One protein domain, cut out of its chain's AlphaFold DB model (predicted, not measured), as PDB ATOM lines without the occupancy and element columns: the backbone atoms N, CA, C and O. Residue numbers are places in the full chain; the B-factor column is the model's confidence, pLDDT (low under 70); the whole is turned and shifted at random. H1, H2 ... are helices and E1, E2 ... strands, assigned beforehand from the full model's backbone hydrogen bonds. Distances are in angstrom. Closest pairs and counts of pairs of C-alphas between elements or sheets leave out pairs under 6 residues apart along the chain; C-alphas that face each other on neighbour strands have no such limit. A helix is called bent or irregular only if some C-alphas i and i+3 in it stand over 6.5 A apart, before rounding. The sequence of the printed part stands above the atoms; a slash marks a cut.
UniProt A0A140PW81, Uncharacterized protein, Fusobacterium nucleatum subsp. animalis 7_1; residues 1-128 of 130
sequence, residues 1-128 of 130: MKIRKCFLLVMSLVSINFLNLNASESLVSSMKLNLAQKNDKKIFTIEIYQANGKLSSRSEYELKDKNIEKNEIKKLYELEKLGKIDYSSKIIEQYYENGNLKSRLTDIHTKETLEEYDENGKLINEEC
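What this domain is: This is residues 1 to 128 of the 130 residues of an uncharacterized protein of Fusobacterium nucleatum subsp. animalis 7_1 (UniProt A0A140PW81). One twisted sheet of seven strands forms a wall, with two helices over one face and the other face bare. H2 packs across the E1, E2 and E3 end of the sheet, while the longer H1 runs more loosely and slantwise over E3 to E6, and residues 19 to 25 stick out past the sheet. The printed part has 128 residues with two named helices and seven named strands, in the order H1 E1 E2 E3 H2 E4 E5 E6 E7, and the antiparallel sheet keeps the order E1 - E2 - E3 - E4 - E5 - E6 - E7. The class is mixed, helices and strands, in two layers, helices on one face of a sheet; the whole is compact, with a radius of gyration of the C-alphas of 15.2 A and spans of 40 by 33 by 25 A.

How they stand to each other: H1, residues 3 to 22, is on the sheet at a height of 11.9 A. E1, residues 30 to 38, E2, residues 41 to 49, and E3, residues 55 to 63, form a meander, each strand the antiparallel neighbour of the one before. N 34 and O 45 of the hairpin E1 and E2 are 2.9 A apart, and N 46 and O 59 of the hairpin E2 and E3 are 2.8 A apart, both within hydrogen-bond range. H2, residues 70 to 81, is on the sheet on the same face as H1, at a height of 9.1 A; the closest C-alphas of H2 and E1 are those of Lys 70 and Leu 35, 5.9 A apart. On the local plane H2 and E1 stand at 62 degrees, only just across the strands. E4, residues 87 to 95, is the antiparallel neighbour of E3, with N 60 and O 91 at 2.8 A. A second meander runs from E4 through E5, residues 101 to 107, and E6, residues 112 to 117, to E7, residues 123 to 128; N 92 and O 105, N 106 and O 113, and N 127 and O 114 are each 2.8 A apart. On the local plane H1 and E4 stand at 54 degrees, slantwise to the strands. The closest C-alphas of H1 and E6 are those of Ile 3 and Glu 112, 7.6 A apart. H1 and H2 are apart. Within hydrogen-bond range are 14 of 16 O i to N i+4 pairs in H1 and 6 of 8 in H2.

Where its parts are: H1 begins at C-alpha 3, (14.178, 102.255, -26.431), and is 30.2 A long; it is only just irregular, with C-alphas 19 and 22 at 6.8 A. H2, 18.2 A, is irregular, with C-alphas 71 and 74 at 7.5 A. E1 is 25.1 A long, E2 25.4 A, E3 22.7 A, E4 22.9 A, E5 17.2 A, E6 16.8 A and E7 14.0 A. E7 ends at C-alpha 128, (11.548, 99.805, -33.549).

The domain as a whole: The C-alphas of Ala 23 and Asp 40, the two farthest apart, are 44.6 A apart. The printed part has no cut, and no link is long. Residues 19 to 25 stand free, of which 19 to 22 belong to H1. The mean pLDDT of the printed part is 81.5; residues 1 to 29 are under 70.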
ATOM      1  N   MET A   1       8.882 101.923 -23.402       45.00
ATOM      2  CA  MET A   1       9.853 102.104 -22.282       45.00
ATOM      3  C   MET A   1      11.090 101.178 -22.366       45.00
ATOM      4  O   MET A   1      11.734 100.951 -21.347       45.00
ATOM      5  N   LYS A   2      11.458 100.660 -23.555       40.34
ATOM      6  CA  LYS A   2      12.696  99.876 -23.779       40.34
ATOM      7  C   LYS A   2      13.751 100.683 -24.543       40.34
ATOM      8  O   LYS A   2      14.850 100.845 -24.032       40.34
ATOM      9  N   ILE A   3      13.345 101.341 -25.629       52.38
ATOM     10  CA  ILE A   3      14.178 102.255 -26.431       52.38
ATOM     11  C   ILE A   3      14.906 103.314 -25.575       52.38
ATOM     12  O   ILE A   3      16.116 103.458 -25.662       52.38
ATOM     13  N   ARG A   4      14.211 103.961 -24.622       47.00
ATOM     14  CA  ARG A   4      14.822 104.959 -23.717       47.00
ATOM     15  C   ARG A   4      15.987 104.407 -22.882       47.00
ATOM     16  O   ARG A   4      16.880 105.169 -22.528       47.00
ATOM     17  N   LYS A   5      15.988 103.108 -22.551       43.22
ATOM     18  CA  LYS A   5      17.117 102.463 -21.860       43.22
ATOM     19  C   LYS A   5      18.280 102.201 -22.819       43.22
ATOM     20  O   LYS A   5      19.415 102.408 -22.408       43.22
ATOM     21  N   CYS A   6      18.011 101.821 -24.069       49.16
ATOM     22  CA  CYS A   6      19.037 101.672 -25.108       49.16
ATOM     23  C   CYS A   6      19.662 103.030 -25.470       49.16
ATOM     24  O   CYS A   6      20.880 103.148 -25.503       49.16
ATOM     25  N   PHE A   7      18.854 104.087 -25.592       49.28
ATOM     26  CA  PHE A   7      19.312 105.471 -25.748       49.28
ATOM     27  C   PHE A   7      20.226 105.920 -24.596       49.28
ATOM     28  O   PHE A   7      21.306 106.457 -24.830       49.28
ATOM     29  N   LEU A   8      19.834 105.651 -23.344       52.06
ATOM     30  CA  LEU A   8      20.672 105.928 -22.174       52.06
ATOM     31  C   LEU A   8      21.951 105.081 -22.154       52.06
ATOM     32  O   LEU A   8      22.979 105.583 -21.721       52.06
ATOM     33  N   LEU A   9      21.921 103.837 -22.639       49.03
ATOM     34  CA  LEU A   9      23.107 102.981 -22.752       49.03
ATOM     35  C   LEU A   9      24.070 103.464 -23.839       49.03
ATOM     36  O   LEU A   9      25.269 103.514 -23.585       49.03
ATOM     37  N   VAL A  10      23.571 103.878 -25.005       53.88
ATOM     38  CA  VAL A  10      24.390 104.452 -26.085       53.88
ATOM     39  C   VAL A  10      25.010 105.775 -25.633       53.88
ATOM     40  O   VAL A  10      26.220 105.954 -25.748       53.88
ATOM     41  N   MET A  11      24.225 106.664 -25.014       54.66
ATOM     42  CA  MET A  11      24.737 107.913 -24.438       54.66
ATOM     43  C   MET A  11      25.699 107.668 -23.266       54.66
ATOM     44  O   MET A  11      26.698 108.375 -23.129       54.66
ATOM     45  N   SER A  12      25.453 106.644 -22.444       46.62
ATOM     46  CA  SER A  12      26.369 106.228 -21.380       46.62
ATOM     47  C   SER A  12      27.662 105.650 -21.944       46.62
ATOM     48  O   SER A  12      28.706 105.916 -21.368       46.62
ATOM     49  N   LEU A  13      27.646 104.895 -23.045       47.28
ATOM     50  CA  LEU A  13      28.863 104.377 -23.678       47.28
ATOM     51  C   LEU A  13      29.707 105.509 -24.266       47.28
ATOM     52  O   LEU A  13      30.920 105.535 -24.062       47.28
ATOM     53  N   VAL A  14      29.064 106.478 -24.925       53.06
ATOM     54  CA  VAL A  14      29.725 107.710 -25.381       53.06
ATOM     55  C   VAL A  14      30.348 108.434 -24.181       53.06
ATOM     56  O   VAL A  14      31.534 108.754 -24.207       53.06
ATOM     57  N   SER A  15      29.602 108.597 -23.085       44.88
ATOM     58  CA  SER A  15      30.075 109.265 -21.861       44.88
ATOM     59  C   SER A  15      31.192 108.502 -21.135       44.88
ATOM     60  O   SER A  15      32.123 109.122 -20.629       44.88
ATOM     61  N   ILE A  16      31.142 107.166 -21.098       45.56
ATOM     62  CA  ILE A  16      32.189 106.314 -20.513       45.56
ATOM     63  C   ILE A  16      33.468 106.432 -21.340       45.56
ATOM     64  O   ILE A  16      34.529 106.588 -20.751       45.56
ATOM     65  N   ASN A  17      33.389 106.456 -22.672       41.12
ATOM     66  CA  ASN A  17      34.557 106.715 -23.520       41.12
ATOM     67  C   ASN A  17      35.149 108.120 -23.287       41.12
ATOM     68  O   ASN A  17      36.367 108.274 -23.304       41.12
ATOM     69  N   PHE A  18      34.318 109.129 -22.989       44.78
ATOM     70  CA  PHE A  18      34.785 110.462 -22.574       44.78
ATOM     71  C   PHE A  18      35.427 110.484 -21.171       44.78
ATOM     72  O   PHE A  18      36.355 111.255 -20.945       44.78
ATOM     73  N   LEU A  19      34.964 109.653 -20.228       40.19
ATOM     74  CA  LEU A  19      35.504 109.559 -18.861       40.19
ATOM     75  C   LEU A  19      36.760 108.672 -18.765       40.19
ATOM     76  O   LEU A  19      37.652 108.964 -17.969       40.19
ATOM     77  N   ASN A  20      36.873 107.630 -19.599       37.28
ATOM     78  CA  ASN A  20      38.046 106.744 -19.679       37.28
ATOM     79  C   ASN A  20      39.249 107.384 -20.404       37.28
ATOM     80  O   ASN A  20      40.326 106.791 -20.472       37.28
ATOM     81  N   LEU A  21      39.088 108.623 -20.880       42.34
ATOM     82  CA  LEU A  21      40.119 109.465 -21.495       42.34
ATOM     83  C   LEU A  21      41.336 109.720 -20.579       42.34
ATOM     84  O   LEU A  21      42.362 110.205 -21.044       42.34
ATOM     85  N   ASN A  22      41.245 109.376 -19.290       43.28
ATOM     86  CA  ASN A  22      42.318 109.570 -18.315       43.28
ATOM     87  C   ASN A  22      43.209 108.334 -18.072       43.28
ATOM     88  O   ASN A  22      44.145 108.448 -17.283       43.28
ATOM     89  N   ALA A  23      42.960 107.172 -18.697       39.44
ATOM     90  CA  ALA A  23      43.714 105.945 -18.374       39.44
ATOM     91  C   ALA A  23      44.148 105.054 -19.558       39.44
ATOM     92  O   ALA A  23      44.846 104.070 -19.330       39.44
ATOM     93  N   SER A  24      43.799 105.371 -20.808       41.88
ATOM     94  CA  SER A  24      44.249 104.600 -21.977       41.88
ATOM     95  C   SER A  24      44.448 105.512 -23.182       41.88
ATOM     96  O   SER A  24      43.635 106.388 -23.458       41.88
ATOM     97  N   GLU A  25      45.558 105.308 -23.876       44.38
ATOM     98  CA  GLU A  25      46.092 106.113 -24.970       44.38
ATOM     99  C   GLU A  25      45.049 106.472 -26.061       44.38
ATOM    100  O   GLU A  25      44.402 105.606 -26.635       44.38
ATOM    101  N   SER A  26      44.905 107.782 -26.322       51.69
ATOM    102  CA  SER A  26      44.397 108.464 -27.537       51.69
ATOM    103  C   SER A  26      43.306 107.766 -28.382       51.69
ATOM    104  O   SER A  26      43.609 107.074 -29.351       51.69
ATOM    105  N   LEU A  27      42.018 108.035 -28.113       54.34
ATOM    106  CA  LEU A  27      40.903 107.464 -28.903       54.34
ATOM    107  C   LEU A  27      40.072 108.465 -29.735       54.34
ATOM    108  O   LEU A  27      39.237 108.044 -30.534       54.34
ATOM    109  N   VAL A  28      40.330 109.775 -29.648       56.78
ATOM    110  CA  VAL A  28      39.743 110.790 -30.548       56.78
ATOM    111  C   VAL A  28      40.849 111.711 -31.044       56.78
ATOM    112  O   VAL A  28      41.502 112.372 -30.241       56.78
ATOM    113  N   SER A  29      41.063 111.766 -32.360       68.81
ATOM    114  CA  SER A  29      42.110 112.622 -32.939       68.81
ATOM    115  C   SER A  29      41.593 113.965 -33.408       68.81
ATOM    116  O   SER A  29      42.299 114.968 -33.325       68.81
ATOM    117  N   SER A  30      40.366 113.995 -33.923       85.88
ATOM    118  CA  SER A  30      39.795 115.199 -34.503       85.88
ATOM    119  C   SER A  30      38.275 115.134 -34.558       85.88
ATOM    120  O   SER A  30      37.661 114.067 -34.614       85.88
ATOM    121  N   MET A  31      37.671 116.318 -34.537       91.69
ATOM    122  CA  MET A  31      36.238 116.515 -34.674       91.69
ATOM    123  C   MET A  31      35.986 117.534 -35.777       91.69
ATOM    124  O   MET A  31      36.666 118.560 -35.860       91.69
ATOM    125  N   LYS A  32      34.975 117.267 -36.598       94.00
ATOM    126  CA  LYS A  32      34.529 118.160 -37.659       94.00
ATOM    127  C   LYS A  32      33.055 118.475 -37.478       94.00
ATOM    128  O   LYS A  32      32.229 117.584 -37.314       94.00
ATOM    129  N   LEU A  33      32.743 119.764 -37.529       94.12
ATOM    130  CA  LEU A  33      31.379 120.271 -37.489       94.12
ATOM    131  C   LEU A  33      31.011 120.786 -38.882       94.12
ATOM    132  O   LEU A  33      31.788 121.526 -39.491       94.12
ATOM    133  N   ASN A  34      29.829 120.425 -39.377       94.75
ATOM    134  CA  ASN A  34      29.286 120.964 -40.621       94.75
ATOM    135  C   ASN A  34      27.841 121.447 -40.440       94.75
ATOM    136  O   ASN A  34      27.068 120.849 -39.701       94.75
ATOM    137  N   LEU A  35      27.488 122.540 -41.115       94.44
ATOM    138  CA  LEU A  35      26.118 123.015 -41.246       94.44
ATOM    139  C   LEU A  35      25.861 123.258 -42.731       94.44
ATOM    140  O   LEU A  35      26.530 124.088 -43.355       94.44
ATOM    141  N   ALA A  36      24.898 122.533 -43.282       92.50
ATOM    142  CA  ALA A  36      24.539 122.585 -44.689       92.50
ATOM    143  C   ALA A  36      23.032 122.789 -44.861       92.50
ATOM    144  O   ALA A  36      22.233 122.399 -44.013       92.50
ATOM    145  N   GLN A  37      22.641 123.384 -45.984       90.62
ATOM    146  CA  GLN A  37      21.246 123.472 -46.401       90.62
ATOM    147  C   GLN A  37      21.032 122.547 -47.598       90.62
ATOM    148  O   GLN A  37      21.742 122.651 -48.597       90.62
ATOM    149  N   LYS A  38      20.067 121.632 -47.493       85.00
ATOM    150  CA  LYS A  38      19.718 120.664 -48.539       85.00
ATOM    151  C   LYS A  38      18.200 120.595 -48.655       85.00
ATOM    152  O   LYS A  38      17.546 120.260 -47.678       85.00
ATOM    153  N   ASN A  39      17.641 120.890 -49.829       85.00
ATOM    154  CA  ASN A  39      16.193 120.828 -50.092       85.00
ATOM    155  C   ASN A  39      15.353 121.543 -49.009       85.00
ATOM    156  O   ASN A  39      14.472 120.939 -48.403       85.00
ATOM    157  N   ASP A  40      15.696 122.797 -48.695       85.56
ATOM    158  CA  ASP A  40      15.067 123.617 -47.641       85.56
ATOM    159  C   ASP A  40      15.140 123.058 -46.213       85.56
ATOM    160  O   ASP A  40      14.457 123.554 -45.313       85.56
ATOM    161  N   LYS A  41      15.982 122.052 -45.979       90.62
ATOM    162  CA  LYS A  41      16.305 121.519 -44.656       90.62
ATOM    163  C   LYS A  41      17.679 122.015 -44.236       90.62
ATOM    164  O   LYS A  41      18.611 121.995 -45.044       90.62
ATOM    165  N   LYS A  42      17.820 122.441 -42.979       93.88
ATOM    166  CA  LYS A  42      19.133 122.708 -42.383       93.88
ATOM    167  C   LYS A  42      19.616 121.478 -41.646       93.88
ATOM    168  O   LYS A  42      18.940 120.984 -40.754       93.88
ATOM    169  N   ILE A  43      20.779 120.995 -42.058       95.12
ATOM    170  CA  ILE A  43      21.393 119.775 -41.562       95.12
ATOM    171  C   ILE A  43      22.665 120.152 -40.824       95.12
ATOM    172  O   ILE A  43      23.596 120.702 -41.417       95.12
ATOM    173  N   PHE A  44      22.689 119.865 -39.529       95.69
ATOM    174  CA  PHE A  44      23.873 119.980 -38.696       95.69
ATOM    175  C   PHE A  44      24.506 118.603 -38.520       95.69
ATOM    176  O   PHE A  44      23.818 117.638 -38.195       95.69
ATOM    177  N   THR A  45      25.815 118.510 -38.728       96.00
ATOM    178  CA  THR A  45      26.562 117.255 -38.663       96.00
ATOM    179  C   THR A  45      27.762 117.397 -37.739       96.00
ATOM    180  O   THR A  45      28.519 118.368 -37.831       96.00
ATOM    181  N   ILE A  46      27.955 116.396 -36.885       95.31
ATOM    182  CA  ILE A  46      29.132 116.211 -36.040       95.31
ATOM    183  C   ILE A  46      29.799 114.913 -36.484       95.31
ATOM    184  O   ILE A  46      29.173 113.859 -36.450       95.31
ATOM    185  N   GLU A  47      31.061 114.979 -36.880       95.00
ATOM    186  CA  GLU A  47      31.883 113.813 -37.204       95.00
ATOM    187  C   GLU A  47      33.054 113.751 -36.227       95.00
ATOM    188  O   GLU A  47      33.760 114.744 -36.029       95.00
ATOM    189  N   ILE A  48      33.266 112.585 -35.624       92.25
ATOM    190  CA  ILE A  48      34.377 112.323 -34.709       92.25
ATOM    191  C   ILE A  48      35.247 111.244 -35.335       92.25
ATOM    192  O   ILE A  48      34.737 110.204 -35.751       92.25
ATOM    193  N   TYR A  49      36.555 111.481 -35.388       89.50
ATOM    194  CA  TYR A  49      37.519 110.604 -36.041       89.50
ATOM    195  C   TYR A  49      38.485 109.976 -35.032       89.50
ATOM    196  O   TYR A  49      38.930 110.608 -34.069       89.50
ATOM    197  N   GLN A  50      38.833 108.721 -35.295       86.69
ATOM    198  CA  GLN A  50      39.839 107.945 -34.575       86.69
ATOM    199  C   GLN A  50      41.257 108.457 -34.899       86.69
ATOM    200  O   GLN A  50      41.461 109.225 -35.845       86.69
ATOM    201  N   ALA A  51      42.273 108.005 -34.156       85.19
ATOM    202  CA  ALA A  51      43.683 108.335 -34.421       85.19
ATOM    203  C   ALA A  51      44.178 107.896 -35.805       85.19
ATOM    204  O   ALA A  51      44.978 108.589 -36.426       85.19
ATOM    205  N   ASN A  52      43.635 106.799 -36.329       83.94
ATOM    206  CA  ASN A  52      43.935 106.297 -37.671       83.94
ATOM    207  C   ASN A  52      43.222 107.076 -38.805       83.94
ATOM    208  O   ASN A  52      43.326 106.685 -39.965       83.94
ATOM    209  N   GLY A  53      42.473 108.140 -38.488       87.56
ATOM    210  CA  GLY A  53      41.737 108.958 -39.457       87.56
ATOM    211  C   GLY A  53      40.400 108.374 -39.927       87.56
ATOM    212  O   GLY A  53      39.707 109.020 -40.712       87.56
ATOM    213  N   LYS A  54      39.998 107.187 -39.456       91.38
ATOM    214  CA  LYS A  54      38.673 106.619 -39.739       91.38
ATOM    215  C   LYS A  54      37.598 107.250 -38.862       91.38
ATOM    216  O   LYS A  54      37.870 107.736 -37.763       91.38
ATOM    217  N   LEU A  55      36.361 107.218 -39.344       91.56
ATOM    218  CA  LEU A  55      35.207 107.718 -38.607       91.56
ATOM    219  C   LEU A  55      34.964 106.843 -37.366       91.56
ATOM    220  O   LEU A  55      35.015 105.619 -37.436       91.56
ATOM    221  N   SER A  56      34.749 107.481 -36.222       91.88
ATOM    222  CA  SER A  56      34.370 106.842 -34.955       91.88
ATOM    223  C   SER A  56      32.865 106.964 -34.739       91.88
ATOM    224  O   SER A  56      32.169 105.983 -34.477       91.88
ATOM    225  N   SER A  57      32.339 108.174 -34.934       93.56
ATOM    226  CA  SER A  57      30.910 108.446 -34.850       93.56
ATOM    227  C   SER A  57      30.505 109.580 -35.775       93.56
ATOM    228  O   SER A  57      31.293 110.483 -36.075       93.56
ATOM    229  N   ARG A  58      29.237 109.560 -36.176       95.62
ATOM    230  CA  ARG A  58      28.601 110.653 -36.903       95.62
ATOM    231  C   ARG A  58      27.214 110.900 -36.346       95.62
ATOM    232  O   ARG A  58      26.413 109.979 -36.255       95.62
ATOM    233  N   SER A  59      26.925 112.151 -36.030       94.81
ATOM    234  CA  SER A  59      25.589 112.594 -35.645       94.81
ATOM    235  C   SER A  59      25.092 113.591 -36.679       94.81
ATOM    236  O   SER A  59      25.809 114.528 -37.026       94.81
ATOM    237  N   GLU A  60      23.880 113.396 -37.175       96.19
ATOM    238  CA  GLU A  60      23.217 114.274 -38.129       96.19
ATOM    239  C   GLU A  60      21.861 114.711 -37.578       96.19
ATOM    240  O   GLU A  60      21.074 113.892 -37.114       96.19
ATOM    241  N   TYR A  61      21.602 116.012 -37.634       94.50
ATOM    242  CA  TYR A  61      20.410 116.650 -37.099       94.50
ATOM    243  C   TYR A  61      19.746 117.476 -38.194       94.50
ATOM    244  O   TYR A  61      20.328 118.446 -38.683       94.50
ATOM    245  N   GLU A  62      18.511 117.135 -38.551       95.31
ATOM    246  CA  GLU A  62      17.649 118.017 -39.334       95.31
ATOM    247  C   GLU A  62      17.020 119.039 -38.391       95.31
ATOM    248  O   GLU A  62      16.143 118.699 -37.607       95.31
ATOM    249  N   LEU A  63      17.461 120.291 -38.440       94.38
ATOM    250  CA  LEU A  63      17.026 121.338 -37.515       94.38
ATOM    251  C   LEU A  63      15.587 121.781 -37.814       94.38
ATOM    252  O   LEU A  63      15.213 121.930 -38.981       94.38
ATOM    253  N   LYS A  64      14.782 122.027 -36.769       91.50
ATOM    254  CA  LYS A  64      13.453 122.650 -36.943       91.50
ATOM    255  C   LYS A  64      13.581 124.111 -37.367       91.50
ATOM    256  O   LYS A  64      12.878 124.561 -38.272       91.50
ATOM    257  N   ASP A  65      14.495 124.838 -36.728       86.06
ATOM    258  CA  ASP A  65      14.788 126.223 -37.073       86.06
ATOM    259  C   ASP A  65      15.691 126.298 -38.313       86.06
ATOM    260  O   ASP A  65      16.842 125.855 -38.326       86.06
ATOM    261  N   LYS A  66      15.151 126.886 -39.382       81.12
ATOM    262  CA  LYS A  66      15.843 127.057 -40.663       81.12
ATOM    263  C   LYS A  66      16.655 128.351 -40.731       81.12
ATOM    264  O   LYS A  66      17.419 128.527 -41.680       81.12
ATOM    265  N   ASN A  67      16.550 129.241 -39.748       85.44
ATOM    266  CA  ASN A  67      17.210 130.546 -39.774       85.44
ATOM    267  C   ASN A  67      18.643 130.524 -39.221       85.44
ATOM    268  O   ASN A  67      19.370 131.487 -39.415       85.44
ATOM    269  N   ILE A  68      19.093 129.410 -38.636       85.56
ATOM    270  CA  ILE A  68      20.418 129.301 -38.000       85.56
ATOM    271  C   ILE A  68      21.561 129.479 -39.004       85.56
ATOM    272  O   ILE A  68      21.665 128.732 -39.981       85.56
ATOM    273  N   GLU A  69      22.446 130.439 -38.773       87.12
ATOM    274  CA  GLU A  69      23.550 130.739 -39.685       87.12
ATOM    275  C   GLU A  69      24.762 129.807 -39.499       87.12
ATOM    276  O   GLU A  69      24.975 129.191 -38.457       87.12
ATOM    277  N   LYS A  70      25.621 129.708 -40.526       83.25
ATOM    278  CA  LYS A  70      26.820 128.843 -40.497       83.25
ATOM    279  C   LYS A  70      27.824 129.235 -39.408       83.25
ATOM    280  O   LYS A  70      28.514 128.371 -38.869       83.25
ATOM    281  N   ASN A  71      27.917 130.520 -39.080       86.38
ATOM    282  CA  ASN A  71      28.759 131.032 -37.991       86.38
ATOM    283  C   ASN A  71      28.275 130.561 -36.597       86.38
ATOM    284  O   ASN A  71      29.087 130.470 -35.677       86.38
ATOM    285  N   GLU A  72      27.004 130.169 -36.448       89.38
ATOM    286  CA  GLU A  72      26.407 129.677 -35.202       89.38
ATOM    287  C   GLU A  72      26.655 128.180 -34.956       89.38
ATOM    288  O   GLU A  72      26.186 127.617 -33.967       89.38
ATOM    289  N   ILE A  73      27.445 127.508 -35.798       91.94
ATOM    290  CA  ILE A  73      27.684 126.063 -35.689       91.94
ATOM    291  C   ILE A  73      28.241 125.623 -34.323       91.94
ATOM    292  O   ILE A  73      27.896 124.557 -33.817       91.94
ATOM    293  N   LYS A  74      29.059 126.463 -33.676       91.06
ATOM    294  CA  LYS A  74      29.568 126.192 -32.321       91.06
ATOM    295  C   LYS A  74      28.454 126.217 -31.272       91.06
ATOM    296  O   LYS A  74      28.467 125.405 -30.357       91.06
ATOM    297  N   LYS A  75      27.479 127.116 -31.416       91.56
ATOM    298  CA  LYS A  75      26.314 127.206 -30.525       91.56
ATOM    299  C   LYS A  75      25.442 125.957 -30.650       91.56
ATOM    300  O   LYS A  75      24.983 125.452 -29.634       91.56
ATOM    301  N   LEU A  76      25.281 125.416 -31.862       91.69
ATOM    302  CA  LEU A  76      24.589 124.138 -32.069       91.69
ATOM    303  C   LEU A  76      25.290 122.978 -31.372       91.69
ATOM    304  O   LEU A  76      24.630 122.177 -30.719       91.69
ATOM    305  N   TYR A  77      26.617 122.919 -31.463       90.12
ATOM    306  CA  TYR A  77      27.395 121.899 -30.772       90.12
ATOM    307  C   TYR A  77      27.239 121.971 -29.243       90.12
ATOM    308  O   TYR A  77      27.049 120.950 -28.593       90.12
ATOM    309  N   GLU A  78      27.236 123.171 -28.655       89.75
ATOM    310  CA  GLU A  78      26.984 123.321 -27.215       89.75
ATOM    311  C   GLU A  78      25.540 122.959 -26.824       89.75
ATOM    312  O   GLU A  78      25.318 122.351 -25.778       89.75
ATOM    313  N   LEU A  79      24.544 123.262 -27.664       89.88
ATOM    314  CA  LEU A  79      23.164 122.810 -27.444       89.88
ATOM    315  C   LEU A  79      23.036 121.286 -27.515       89.88
ATOM    316  O   LEU A  79      22.270 120.704 -26.747       89.88
ATOM    317  N   GLU A  80      23.782 120.648 -28.412       88.75
ATOM    318  CA  GLU A  80      23.810 119.196 -28.571       88.75
ATOM    319  C   GLU A  80      24.367 118.504 -27.324       88.75
ATOM    320  O   GLU A  80      23.684 117.642 -26.772       88.75
ATOM    321  N   LYS A  81      25.499 118.979 -26.786       86.19
ATOM    322  CA  LYS A  81      26.056 118.490 -25.511       86.19
ATOM    323  C   LYS A  81      25.073 118.585 -24.349       86.19
ATOM    324  O   LYS A  81      25.092 117.762 -23.438       86.19
ATOM    325  N   LEU A  82      24.233 119.619 -24.357       87.25
ATOM    326  CA  LEU A  82      23.207 119.835 -23.339       87.25
ATOM    327  C   LEU A  82      21.932 119.012 -23.591       87.25
ATOM    328  O   LEU A  82      21.010 119.084 -22.777       87.25
ATOM    329  N   GLY A  83      21.842 118.277 -24.705       84.56
ATOM    330  CA  GLY A  83      20.646 117.544 -25.122       84.56
ATOM    331  C   GLY A  83      19.471 118.452 -25.497       84.56
ATOM    332  O   GLY A  83      18.319 118.040 -25.396       84.56
ATOM    333  N   LYS A  84      19.747 119.705 -25.880       89.38
ATOM    334  CA  LYS A  84      18.755 120.771 -26.118       89.38
ATOM    335  C   LYS A  84      18.622 121.173 -27.583       89.38
ATOM    336  O   LYS A  84      17.987 122.180 -27.883       89.38
ATOM    337  N   ILE A  85      19.256 120.439 -28.491       88.50
ATOM    338  CA  ILE A  85      19.109 120.704 -29.918       88.50
ATOM    339  C   ILE A  85      17.665 120.418 -30.344       88.50
ATOM    340  O   ILE A  85      17.119 119.366 -30.018       88.50
ATOM    341  N   ASP A  86      17.040 121.368 -31.040       90.94
ATOM    342  CA  ASP A  86      15.689 121.197 -31.574       90.94
ATOM    343  C   ASP A  86      15.758 120.718 -33.026       90.94
ATOM    344  O   ASP A  86      16.223 121.426 -33.927       90.94
ATOM    345  N   TYR A  87      15.313 119.486 -33.247       92.50
ATOM    346  CA  TYR A  87      15.401 118.796 -34.527       92.50
ATOM    347  C   TYR A  87      14.041 118.256 -34.964       92.50
ATOM    348  O   TYR A  87      13.140 118.059 -34.156       92.50
ATOM    349  N   SER A  88      13.882 118.044 -36.264       92.88
ATOM    350  CA  SER A  88      12.782 117.294 -36.874       92.88
ATOM    351  C   SER A  88      13.135 115.811 -36.942       92.88
ATOM    352  O   SER A  88      12.306 114.956 -36.651       92.88
ATOM    353  N   SER A  89      14.389 115.510 -37.287       94.44
ATOM    354  CA  SER A  89      14.938 114.160 -37.297       94.44
ATOM    355  C   SER A  89      16.400 114.158 -36.853       94.44
ATOM    356  O   SER A  89      17.098 115.172 -36.961       94.44
ATOM    357  N   LYS A  90      16.850 113.028 -36.315       94.31
ATOM    358  CA  LYS A  90      18.224 112.801 -35.887       94.31
ATOM    359  C   LYS A  90      18.674 111.412 -36.303       94.31
ATOM    360  O   LYS A  90      17.949 110.440 -36.120       94.31
ATOM    361  N   ILE A  91      19.906 111.328 -36.783       96.00
ATOM    362  CA  ILE A  91      20.615 110.074 -37.008       96.00
ATOM    363  C   ILE A  91      21.896 110.106 -36.174       96.00
ATOM    364  O   ILE A  91      22.628 111.091 -36.208       96.00
ATOM    365  N   ILE A  92      22.168 109.051 -35.412       94.94
ATOM    366  CA  ILE A  92      23.442 108.859 -34.707       94.94
ATOM    367  C   ILE A  92      24.022 107.519 -35.130       94.94
ATOM    368  O   ILE A  92      23.395 106.479 -34.958       94.94
ATOM    369  N   GLU A  93      25.241 107.546 -35.640       95.56
ATOM    370  CA  GLU A  93      25.984 106.390 -36.111       95.56
ATOM    371  C   GLU A  93      27.266 106.219 -35.304       95.56
ATOM    372  O   GLU A  93      27.969 107.186 -34.995       95.56
ATOM    373  N   GLN A  94      27.592 104.967 -35.007       94.00
ATOM    374  CA  GLN A  94      28.875 104.565 -34.438       94.00
ATOM    375  C   GLN A  94      29.526 103.550 -35.363       94.00
ATOM    376  O   GLN A  94      28.831 102.758 -36.001       94.00
ATOM    377  N   TYR A  95      30.851 103.546 -35.391       92.12
ATOM    378  CA  TYR A  95      31.640 102.746 -36.315       92.12
ATOM    379  C   TYR A  95      32.666 101.898 -35.559       92.12
ATOM    380  O   TYR A  95      33.170 102.287 -34.506       92.12
ATOM    381  N   TYR A  96      32.970 100.722 -36.098       91.19
ATOM    382  CA  TYR A  96      34.088  99.896 -35.649       91.19
ATOM    383  C   TYR A  96      35.431 100.493 -36.107       91.19
ATOM    384  O   TYR A  96      35.496 101.308 -37.028       91.19
ATOM    385  N   GLU A  97      36.541 100.030 -35.529       89.00
ATOM    386  CA  GLU A  97      37.898 100.425 -35.954       89.00
ATOM    387  C   GLU A  97      38.206 100.053 -37.410       89.00
ATOM    388  O   GLU A  97      38.990 100.711 -38.104       89.00
ATOM    389  N   ASN A  98      37.569  98.998 -37.917       90.44
ATOM    390  CA  ASN A  98      37.701  98.626 -39.319       90.44
ATOM    391  C   ASN A  98      37.004  99.634 -40.261       90.44
ATOM    392  O   ASN A  98      37.395  99.709 -41.426       90.44
ATOM    393  N   GLY A  99      36.124 100.497 -39.740       91.44
ATOM    394  CA  GLY A  99      35.369 101.517 -40.471       91.44
ATOM    395  C   GLY A  99      33.939 101.103 -40.818       91.44
ATOM    396  O   GLY A  99      33.198 101.915 -41.366       91.44
ATOM    397  N   ASN A 100      33.534  99.872 -40.497       95.31
ATOM    398  CA  ASN A 100      32.173  99.404 -40.726       95.31
ATOM    399  C   ASN A 100      31.209 100.003 -39.701       95.31
ATOM    400  O   ASN A 100      31.581 100.275 -38.555       95.31
ATOM    401  N   LEU A 101      29.962 100.211 -40.125       95.75
ATOM    402  CA  LEU A 101      28.894 100.683 -39.252       95.75
ATOM    403  C   LEU A 101      28.676  99.655 -38.137       95.75
ATOM    404  O   LEU A 101      28.593  98.462 -38.405       95.75
ATOM    405  N   LYS A 102      28.609 100.131 -36.896       93.94
ATOM    406  CA  LYS A 102      28.381  99.324 -35.693       93.94
ATOM    407  C   LYS A 102      26.948  99.435 -35.210       93.94
ATOM    408  O   LYS A 102      26.315  98.439 -34.879       93.94
ATOM    409  N   SER A 103      26.436 100.657 -35.162       94.44
ATOM    410  CA  SER A 103      25.061 100.921 -34.757       94.44
ATOM    411  C   SER A 103      24.549 102.186 -35.416       94.44
ATOM    412  O   SER A 103      25.319 103.141 -35.558       94.44
ATOM    413  N   ARG A 104      23.252 102.231 -35.709       96.62
ATOM    414  CA  ARG A 104      22.563 103.438 -36.159       96.62
ATOM    415  C   ARG A 104      21.282 103.634 -35.366       96.62
ATOM    416  O   ARG A 104      20.423 102.765 -35.333       96.62
ATOM    417  N   LEU A 105      21.161 104.800 -34.750       94.69
ATOM    418  CA  LEU A 105      19.928 105.293 -34.166       94.69
ATOM    419  C   LEU A 105      19.309 106.293 -35.137       94.69
ATOM    420  O   LEU A 105      19.957 107.277 -35.483       94.69
ATOM    421  N   THR A 106      18.058 106.074 -35.516       94.50
ATOM    422  CA  THR A 106      17.257 107.017 -36.297       94.50
ATOM    423  C   THR A 106      16.039 107.425 -35.482       94.50
ATOM    424  O   THR A 106      15.260 106.575 -35.067       94.50
ATOM    425  N   ASP A 107      15.870 108.723 -35.262       92.06
ATOM    426  CA  ASP A 107      14.763 109.308 -34.509       92.06
ATOM    427  C   ASP A 107      14.070 110.362 -35.376       92.06
ATOM    428  O   ASP A 107      14.682 111.354 -35.775       92.06
ATOM    429  N   ILE A 108      12.792 110.141 -35.684       91.12
ATOM    430  CA  ILE A 108      11.947 111.073 -36.446       91.12
ATOM    431  C   ILE A 108      10.810 111.660 -35.591       91.12
ATOM    432  O   ILE A 108       9.772 112.038 -36.129       91.12
ATOM    433  N   HIS A 109      10.980 111.716 -34.263       83.56
ATOM    434  CA  HIS A 109       9.990 112.065 -33.225       83.56
ATOM    435  C   HIS A 109       8.795 111.113 -33.092       83.56
ATOM    436  O   HIS A 109       8.313 110.898 -31.983       83.56
ATOM    437  N   THR A 110       8.282 110.578 -34.198       85.06
ATOM    438  CA  THR A 110       7.131 109.660 -34.219       85.06
ATOM    439  C   THR A 110       7.529 108.194 -34.147       85.06
ATOM    440  O   THR A 110       6.691 107.346 -33.866       85.06
ATOM    441  N   LYS A 111       8.789 107.896 -34.457       88.88
ATOM    442  CA  LYS A 111       9.356 106.555 -34.462       88.88
ATOM    443  C   LYS A 111      10.844 106.656 -34.180       88.88
ATOM    444  O   LYS A 111      11.532 107.515 -34.739       88.88
ATOM    445  N   GLU A 112      11.320 105.743 -33.352       91.25
ATOM    446  CA  GLU A 112      12.738 105.524 -33.112       91.25
ATOM    447  C   GLU A 112      13.123 104.152 -33.669       91.25
ATOM    448  O   GLU A 112      12.381 103.181 -33.539       91.25
ATOM    449  N   THR A 113      14.259 104.054 -34.347       92.69
ATOM    450  CA  THR A 113      14.789 102.787 -34.859       92.69
ATOM    451  C   THR A 113      16.247 102.669 -34.463       92.69
ATOM    452  O   THR A 113      17.040 103.564 -34.757       92.69
ATOM    453  N   LEU A 114      16.585 101.580 -33.779       94.38
ATOM    454  CA  LEU A 114      17.944 101.232 -33.403       94.38
ATOM    455  C   LEU A 114      18.367  99.991 -34.182       94.38
ATOM    456  O   LEU A 114      17.787  98.922 -34.021       94.38
ATOM    457  N   GLU A 115      19.393 100.145 -35.001       95.12
ATOM    458  CA  GLU A 115      19.994  99.074 -35.783       95.12
ATOM    459  C   GLU A 115      21.385  98.763 -35.241       95.12
ATOM    460  O   GLU A 115      22.169  99.675 -34.960       95.12
ATOM    461  N   GLU A 116      21.712  97.479 -35.143       94.00
ATOM    462  CA  GLU A 116      23.028  96.988 -34.742       94.00
ATOM    463  C   GLU A 116      23.593  96.077 -35.825       94.00
ATOM    464  O   GLU A 116      22.883  95.262 -36.422       94.00
ATOM    465  N   TYR A 117      24.891  96.214 -36.065       94.75
ATOM    466  CA  TYR A 117      25.604  95.554 -37.147       94.75
ATOM    467  C   TYR A 117      26.818  94.807 -36.590       94.75
ATOM    468  O   TYR A 117      27.467  95.255 -35.636       94.75
ATOM    469  N   ASP A 118      27.144  93.667 -37.192       94.62
ATOM    470  CA  ASP A 118      28.395  92.971 -36.908       94.62
ATOM    471  C   ASP A 118      29.606  93.683 -37.534       94.62
ATOM    472  O   ASP A 118      29.484  94.634 -38.311       94.62
ATOM    473  N   GLU A 119      30.806  93.215 -37.199       94.00
ATOM    474  CA  GLU A 119      32.060  93.779 -37.702       94.00
ATOM    475  C   GLU A 119      32.217  93.689 -39.227       94.00
ATOM    476  O   GLU A 119      33.026  94.426 -39.786       94.00
ATOM    477  N   ASN A 120      31.444  92.843 -39.915       96.31
ATOM    478  CA  ASN A 120      31.437  92.713 -41.373       96.31
ATOM    479  C   ASN A 120      30.397  93.635 -42.036       96.31
ATOM    480  O   ASN A 120      30.274  93.642 -43.260       96.31
ATOM    481  N   GLY A 121      29.662  94.421 -41.242       93.62
ATOM    482  CA  GLY A 121      28.626  95.341 -41.705       93.62
ATOM    483  C   GLY A 121      27.274  94.674 -41.963       93.62
ATOM    484  O   GLY A 121      26.414  95.275 -42.610       93.62
ATOM    485  N   LYS A 122      27.053  93.445 -41.485       97.00
ATOM    486  CA  LYS A 122      25.758  92.770 -41.605       97.00
ATOM    487  C   LYS A 122      24.846  93.187 -40.453       97.00
ATOM    488  O   LYS A 122      25.254  93.140 -39.297       97.00
ATOM    489  N   LEU A 123      23.600  93.546 -40.766       96.62
ATOM    490  CA  LEU A 123      22.570  93.827 -39.763       96.62
ATOM    491  C   LEU A 123      22.307  92.570 -38.920       96.62
ATOM    492  O   LEU A 123      22.016  91.501 -39.468       96.62
ATOM    493  N   ILE A 124      22.409  92.709 -37.601       96.00
ATOM    494  CA  ILE A 124      22.186  91.625 -36.636       96.00
ATOM    495  C   ILE A 124      20.974  91.869 -35.737       96.00
ATOM    496  O   ILE A 124      20.397  90.903 -35.243       96.00
ATOM    497  N   ASN A 125      20.567  93.126 -35.548       92.00
ATOM    498  CA  ASN A 125      19.388  93.481 -34.768       92.00
ATOM    499  C   ASN A 125      18.759  94.780 -35.287       92.00
ATOM    500  O   ASN A 125      19.472  95.691 -35.709       92.00
ATOM    501  N   GLU A 126      17.433  94.862 -35.218       94.19
ATOM    502  CA  GLU A 126      16.660  96.072 -35.487       94.19
ATOM    503  C   GLU A 126      15.522  96.170 -34.466       94.19
ATOM    504  O   GLU A 126      14.626  95.325 -34.417       94.19
ATOM    505  N   GLU A 127      15.550  97.218 -33.648       92.25
ATOM    506  CA  GLU A 127      14.498  97.534 -32.689       92.25
ATOM    507  C   GLU A 127      13.751  98.794 -33.125       92.25
ATOM    508  O   GLU A 127      14.339  99.860 -33.299       92.25
ATOM    509  N   CYS A 128      12.430  98.684 -33.252       87.25
ATOM    510  CA  CYS A 128      11.548  99.805 -33.549       87.25
ATOM    511  C   CYS A 128      10.779 100.209 -32.284       87.25
ATOM    512  O   CYS A 128      10.076  99.393 -31.685       87.25
TER     513      CYS A 128